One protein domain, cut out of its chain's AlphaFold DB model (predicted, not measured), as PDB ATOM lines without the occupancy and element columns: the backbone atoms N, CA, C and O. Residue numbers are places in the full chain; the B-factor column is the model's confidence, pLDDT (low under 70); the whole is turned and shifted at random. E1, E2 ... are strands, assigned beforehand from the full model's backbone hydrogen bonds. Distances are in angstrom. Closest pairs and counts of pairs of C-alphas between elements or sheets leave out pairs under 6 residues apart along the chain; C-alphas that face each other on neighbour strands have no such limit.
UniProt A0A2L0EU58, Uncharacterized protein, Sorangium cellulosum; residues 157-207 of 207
ATOM      1  N   PRO A 157      35.041  39.297  39.070       83.38
ATOM      2  CA  PRO A 157      35.287  40.569  39.733       83.38
ATOM      3  C   PRO A 157      35.977  41.538  38.769       83.38
ATOM      4  O   PRO A 157      36.688  41.128  37.851       83.38
ATOM      5  N   ALA A 158      35.802  42.841  38.987       87.75
ATOM      6  CA  ALA A 158      36.577  43.858  38.284       87.75
ATOM      7  C   ALA A 158      37.876  44.148  39.045       87.75
ATOM      8  O   ALA A 158      37.851  44.466  40.234       87.75
ATOM      9  N   VAL A 159      39.012  44.045  38.359       88.94
ATOM     10  CA  VAL A 159      40.339  44.359  38.892       88.94
ATOM     11  C   VAL A 159      41.002  45.359  37.958       88.94
ATOM     12  O   VAL A 159      41.169  45.111  36.768       88.94
ATOM     13  N   ARG A 160      41.425  46.497  38.513       87.94
ATOM     14  CA  ARG A 160      42.232  47.472  37.779       87.94
ATOM     15  C   ARG A 160      43.689  47.043  37.801       87.94
ATOM     16  O   ARG A 160      44.327  47.067  38.849       87.94
ATOM     17  N   CYS A 161      44.214  46.701  36.635       85.12
ATOM     18  CA  CYS A 161      45.597  46.248  36.495       85.12
ATOM     19  C   CYS A 161      46.586  47.374  36.185       85.12
ATOM     20  O   CYS A 161      47.786  47.135  36.077       85.12
ATOM     21  N   GLU A 162      46.084  48.599  36.037       81.38
ATOM     22  CA  GLU A 162      46.883  49.774  35.710       81.38
ATOM     23  C   GLU A 162      47.509  50.436  36.952       81.38
ATOM     24  O   GLU A 162      47.061  50.267  38.087       81.38
ATOM     25  N   SER A 163      48.559  51.224  36.703       60.28
ATOM     26  CA  SER A 163      49.623  51.717  37.599       60.28
ATOM     27  C   SER A 163      49.226  52.695  38.725       60.28
ATOM     28  O   SER A 163      50.042  53.503  39.168       60.28
ATOM     29  N   GLY A 164      47.995  52.613  39.231       66.75
ATOM     30  CA  GLY A 164      47.505  53.393  40.373       66.75
ATOM     31  C   GLY A 164      47.354  52.609  41.683       66.75
ATOM     32  O   GLY A 164      47.115  53.221  42.722       66.75
ATOM     33  N   GLY A 165      47.493  51.279  41.653       73.69
ATOM     34  CA  GLY A 165      47.350  50.392  42.814       73.69
ATOM     35  C   GLY A 165      48.410  49.283  42.861       73.69
ATOM     36  O   GLY A 165      49.238  49.185  41.955       73.69
ATOM     37  N   PRO A 166      48.429  48.451  43.920       83.19
ATOM     38  CA  PRO A 166      49.310  47.288  43.965       83.19
ATOM     39  C   PRO A 166      48.916  46.303  42.857       83.19
ATOM     40  O   PRO A 166      47.764  45.879  42.811       83.19
ATOM     41  N   CYS A 167      49.860  45.929  41.985       87.31
ATOM     42  CA  CYS A 167      49.642  44.867  41.003       87.31
ATOM     43  C   CYS A 167      49.254  43.575  41.741       87.31
ATOM     44  O   CYS A 167      49.935  43.181  42.693       87.31
ATOM     45  N   GLN A 168      48.189  42.913  41.299       90.94
ATOM     46  CA  GLN A 168      47.746  41.633  41.851       90.94
ATOM     47  C   GLN A 168      47.771  40.574  40.753       90.94
ATOM     48  O   GLN A 168      47.531  40.880  39.584       90.94
ATOM     49  N   ASP A 169      48.080  39.340  41.138       92.81
ATOM     50  CA  ASP A 169      47.939  38.180  40.266       92.81
ATOM     51  C   ASP A 169      46.491  37.694  40.341       92.81
ATOM     52  O   ASP A 169      46.046  37.195  41.376       92.81
ATOM     53  N   ALA A 170      45.736  37.943  39.276       89.69
ATOM     54  CA  ALA A 170      44.310  37.658  39.193       89.69
ATOM     55  C   ALA A 170      43.978  37.115  37.803       89.69
ATOM     56  O   ALA A 170      44.539  37.552  36.800       89.69
ATOM     57  N   SER A 171      43.052  36.167  37.721       90.94
ATOM     58  CA  SER A 171      42.603  35.579  36.457       90.94
ATOM     59  C   SER A 171      41.086  35.514  36.423       90.94
ATOM     60  O   SER A 171      40.464  35.449  37.479       90.94
ATOM     61  N   ASN A 172      40.508  35.550  35.218       85.69
ATOM     62  CA  ASN A 172      39.061  35.630  35.007       85.69
ATOM     63  C   ASN A 172      38.454  36.841  35.723       85.69
ATOM     64  O   ASN A 172      37.531  36.713  36.520       85.69
ATOM     65  N   VAL A 173      39.013  38.020  35.445       90.19
ATOM     66  CA  VAL A 173      38.565  39.300  36.007       90.19
ATOM     67  C   VAL A 173      38.264  40.290  34.889       90.19
ATOM     68  O   VAL A 173      38.919  40.257  33.842       90.19
ATOM     69  N   TYR A 174      37.305  41.190  35.102       91.75
ATOM     70  CA  TYR A 174      37.147  42.363  34.250       91.75
ATOM     71  C   TYR A 174      38.350  43.278  34.467       91.75
ATOM     72  O   TYR A 174      38.618  43.701  35.587       91.75
ATOM     73  N   LEU A 175      39.081  43.584  33.396       93.00
ATOM     74  CA  LEU A 175      40.311  44.388  33.458       93.00
ATOM     75  C   LEU A 175      40.036  45.886  33.682       93.00
ATOM     76  O   LEU A 175      40.951  46.677  33.904       93.00
ATOM     77  N   VAL A 176      38.764  46.278  33.605       90.94
ATOM     78  CA  VAL A 176      38.263  47.633  33.830       90.94
ATOM     79  C   VAL A 176      36.981  47.572  34.655       90.94
ATOM     80  O   VAL A 176      36.299  46.548  34.688       90.94
ATOM     81  N   ASP A 177      36.617  48.686  35.288       89.50
ATOM     82  CA  ASP A 177      35.273  48.835  35.843       89.50
ATOM     83  C   ASP A 177      34.271  48.951  34.694       89.50
ATOM     84  O   ASP A 177      34.133  50.004  34.073       89.50
ATOM     85  N   VAL A 178      33.590  47.852  34.390       87.69
ATOM     86  CA  VAL A 178      32.512  47.824  33.399       87.69
ATOM     87  C   VAL A 178      31.209  48.155  34.114       87.69
ATOM     88  O   VAL A 178      30.969  47.637  35.204       87.69
ATOM     89  N   ALA A 179      30.374  49.028  33.558       83.62
ATOM     90  CA  ALA A 179      29.031  49.205  34.100       83.62
ATOM     91  C   ALA A 179      28.220  47.922  33.883       83.62
ATOM     92  O   ALA A 179      28.506  47.121  32.997       83.62
ATOM     93  N   CYS A 180      27.205  47.713  34.704       76.88
ATOM     94  CA  CYS A 180      26.303  46.592  34.502       76.88
ATOM     95  C   CYS A 180      25.632  46.694  33.113       76.88
ATOM     96  O   CYS A 180      25.273  47.783  32.666       76.88
ATOM     97  N   GLY A 181      25.522  45.566  32.408       74.31
ATOM     98  CA  GLY A 181      24.936  45.442  31.070       74.31
ATOM     99  C   GLY A 181      25.880  45.823  29.927       74.31
ATOM    100  O   GLY A 181      25.620  45.475  28.768       74.31
ATOM    101  N   GLU A 182      26.992  46.488  30.243       87.75
ATOM    102  CA  GLU A 182      27.986  46.910  29.266       87.75
ATOM    103  C   GLU A 182      29.006  45.793  28.997       87.75
ATOM    104  O   GLU A 182      29.362  45.028  29.899       87.75
ATOM    105  N   PRO A 183      29.487  45.649  27.752       89.00
ATOM    106  CA  PRO A 183      30.588  44.756  27.435       89.00
ATOM    107  C   PRO A 183      31.911  45.305  27.966       89.00
ATOM    108  O   PRO A 183      32.177  46.506  27.908       89.00
ATOM    109  N   GLY A 184      32.790  44.412  28.408       92.06
ATOM    110  CA  GLY A 184      34.161  44.778  28.711       92.06
ATOM    111  C   GLY A 184      35.162  43.632  28.604       92.06
ATOM    112  O   GLY A 184      34.793  42.469  28.408       92.06
ATOM    113  N   PRO A 185      36.458  43.970  28.687       94.69
ATOM    114  CA  PRO A 185      37.529  43.005  28.558       94.69
ATOM    115  C   PRO A 185      37.672  42.161  29.830       94.69
ATOM    116  O   PRO A 185      37.904  42.694  30.915       94.69
ATOM    117  N   VAL A 186      37.596  40.841  29.675       92.25
ATOM    118  CA  VAL A 186      37.899  39.850  30.711       92.25
ATOM    119  C   VAL A 186      39.233  39.198  30.406       92.25
ATOM    120  O   VAL A 186      39.525  38.831  29.265       92.25
ATOM    121  N   GLY A 187      40.060  39.043  31.429       93.69
ATOM    122  CA  GLY A 187      41.399  38.521  31.256       93.69
ATOM    123  C   GLY A 187      42.078  38.151  32.560       93.69
ATOM    124  O   GLY A 187      41.434  37.797  33.548       93.69
ATOM    125  N   SER A 188      43.402  38.221  32.538       93.25
ATOM    126  CA  SER A 188      44.250  38.047  33.708       93.25
ATOM    127  C   SER A 188      45.265  39.172  33.839       93.25
ATOM    128  O   SER A 188      45.619  39.832  32.859       93.25
ATOM    129  N   CYS A 189      45.749  39.364  35.059       94.12
ATOM    130  CA  CYS A 189      46.807  40.294  35.411       94.12
ATOM    131  C   CYS A 189      47.852  39.600  36.257       94.12
ATOM    132  O   CYS A 189      47.527  38.673  36.988       94.12
ATOM    133  N   ASN A 190      49.100  40.045  36.136       93.69
ATOM    134  CA  ASN A 190      50.217  39.504  36.897       93.69
ATOM    135  C   ASN A 190      50.828  40.556  37.838       93.69
ATOM    136  O   ASN A 190      50.537  41.751  37.764       93.69
ATOM    137  N   PHE A 191      51.766  40.121  38.681       92.19
ATOM    138  CA  PHE A 191      52.506  40.997  39.600       92.19
ATOM    139  C   PHE A 191      53.348  42.093  38.919       92.19
ATOM    140  O   PHE A 191      53.868  42.971  39.602       92.19
ATOM    141  N   LEU A 192      53.489  42.060  37.590       92.31
ATOM    142  CA  LEU A 192      54.161  43.095  36.800       92.31
ATOM    143  C   LEU A 192      53.175  44.128  36.225       92.31
ATOM    144  O   LEU A 192      53.575  44.921  35.375       92.31
ATOM    145  N   CYS A 193      51.904  44.108  36.650       90.94
ATOM    146  CA  CYS A 193      50.826  44.931  36.091       90.94
ATOM    147  C   CYS A 193      50.642  44.724  34.573       90.94
ATOM    148  O   CYS A 193      50.172  45.607  33.858       90.94
ATOM    149  N   GLN A 194      51.025  43.556  34.050       93.00
ATOM    150  CA  GLN A 194      50.738  43.201  32.666       93.00
ATOM    151  C   GLN A 194      49.371  42.536  32.615       93.00
ATOM    152  O   GLN A 194      49.133  41.551  33.317       93.00
ATOM    153  N   GLN A 195      48.498  43.063  31.764       94.62
ATOM    154  CA  GLN A 195      47.193  42.481  31.495       94.62
ATOM    155  C   GLN A 195      47.234  41.591  30.251       94.62
ATOM    156  O   GLN A 195      47.884  41.915  29.254       94.62
ATOM    157  N   ARG A 196      46.500  40.483  30.290       95.62
ATOM    158  CA  ARG A 196      46.248  39.603  29.151       95.62
ATOM    159  C   ARG A 196      44.745  39.467  28.971       95.62
ATOM    160  O   ARG A 196      44.082  38.844  29.790       95.62
ATOM    161  N   VAL A 197      44.221  40.036  27.890       95.06
ATOM    162  CA  VAL A 197      42.803  39.920  27.527       95.06
ATOM    163  C   VAL A 197      42.537  38.512  26.990       95.06
ATOM    164  O   VAL A 197      43.225  38.066  26.073       95.06
ATOM    165  N   THR A 198      41.536  37.833  27.546       93.12
ATOM    166  CA  THR A 198      41.024  36.546  27.047       93.12
ATOM    167  C   THR A 198      39.767  36.764  26.207       93.12
ATOM    168  O   THR A 198      39.649  36.207  25.120       93.12
ATOM    169  N   TYR A 199      38.869  37.637  26.671       89.38
ATOM    170  CA  TYR A 199      37.635  38.027  25.988       89.38
ATOM    171  C   TYR A 199      37.543  39.550  25.954       89.38
ATOM    172  O   TYR A 199      37.775  40.192  26.969       89.38
ATOM    173  N   SER A 200      37.216  40.152  24.812       91.50
ATOM    174  CA  SER A 200      37.225  41.617  24.654       91.50
ATOM    175  C   SER A 200      35.873  42.297  24.881       91.50
ATOM    176  O   SER A 200      35.834  43.518  25.008       91.50
ATOM    177  N   GLY A 201      34.774  41.542  24.925       87.12
ATOM    178  CA  GLY A 201      33.421  42.099  24.962       87.12
ATOM    179  C   GLY A 201      32.431  41.247  25.740       87.12
ATOM    180  O   GLY A 201      31.277  41.139  25.332       87.12
ATOM    181  N   LEU A 202      32.878  40.615  26.828       84.00
ATOM    182  CA  LEU A 202      31.953  39.908  27.706       84.00
ATOM    183  C   LEU A 202      31.071  40.953  28.397       84.00
ATOM    184  O   LEU A 202      31.592  41.906  28.974       84.00
ATOM    185  N   LYS A 203      29.748  40.822  28.287       81.50
ATOM    186  CA  LYS A 203      28.827  41.717  28.994       81.50
ATOM    187  C   LYS A 203      28.907  41.459  30.488       81.50
ATOM    188  O   LYS A 203      28.677  40.334  30.925       81.50
ATOM    189  N   ARG A 204      29.189  42.512  31.259       78.56
ATOM    190  CA  ARG A 204      29.052  42.462  32.710       78.56
ATOM    191  C   ARG A 204      27.575  42.321  33.016       78.56
ATOM    192  O   ARG A 204      26.781  43.160  32.604       78.56
ATOM    193  N   ALA A 205      27.202  41.252  33.699       64.88
ATOM    194  CA  ALA A 205      25.829  41.090  34.132       64.88
ATOM    195  C   ALA A 205      25.434  42.201  35.110       64.88
ATOM    196  O   ALA A 205      26.281  42.795  35.788       64.88
ATOM    197  N   CYS A 206      24.147  42.513  35.102       48.09
ATOM    198  CA  CYS A 206      23.561  43.477  36.005       48.09
ATOM    199  C   CYS A 206      23.143  42.826  37.304       48.09
ATOM    200  O   CYS A 206      22.573  41.745  37.287       48.09
ATOM    201  N   HIS A 207      23.444  43.549  38.368       58.22
ATOM    202  CA  HIS A 207      23.162  43.265  39.753       58.22
ATOM    203  C   HIS A 207      22.238  44.388  40.233       58.22
ATOM    204  O   HIS A 207      22.691  45.557  40.111       58.22
TER     205      HIS A 207
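This is residues 157 to 207 of the 207 residues of an uncharacterized protein of Sorangium cellulosum (UniProt A0A2L0EU58). A small bowed sheet of three antiparallel strands, E1, E2 and E3, makes the body, and its long edge strand E3 bends sharply partway along. On the hollow side of the bow lie the opening loop, residues 157 to 166, and the link of residues 175 to 182, while the turn of residues 190 to 194 is at one end of the long axis and the tail of residues 204 to 207 at the other. The printed part has 51 residues with no named helix and three named strands, E1, E2 and E3 along the chain and in the same order across the sheet. The class is all strand, with under half of the residues, 21 of 51, in named elements. The whole is compact, with a radius of gyration of the C-alphas of 10.5 A, and elongated, spanning 30 by 19 by 13 A.

The printed part begins at Pro 157, C-alpha at (35.287, 40.569, 39.733), and residues 157 to 169 hold no named element. E1 is residues 170 to 174, 9.9 A from first to last C-alpha, beginning at (44.310, 37.658, 39.193). E2 is residues 183 to 189, 18.6 A long. E3, the longest strand by residues, is residues 195 to 203, also 18.6 A from first to last C-alpha, and ends at (28.827, 41.717, 28.994).

The three strands form a meander, each strand the antiparallel neighbour of the one before. E1 and E2 are a hairpin, with 166 degrees between their directions. C-alphas 171 and 188, which face each other, are 4.0 A apart. N 170 and O 189, at 3.0 A, and N 187 and O 173, at 2.9 A, are within hydrogen-bond range. E2 and E3 are a hairpin too, at 155 degrees. C-alphas 183 and 203 face each other at 3.8 A. N 184 and O 202, at 2.8 A, and N 196 and O 188, at 2.8 A, are within hydrogen-bond range. E2 is the inner strand, and E1 and E3 are edge strands. E3 bends by 69 degrees at residue 198. The sheet's C-alphas lie up to 3.9 A off the best plane through them.

The two C-alphas farthest apart are those of Leu 192 and His 207, at 31.1 A. The C-alphas of Pro 157 and His 207, the chain's last residue, are 12.4 A apart. The printed part has no cut. The link from E1 to E2 is short, with 8 residues, and that from E2 to E3 is tight, with 5. The mean pLDDT of the printed part is 85.8, and residues 163 to 164 and 205 to 207 are under 70.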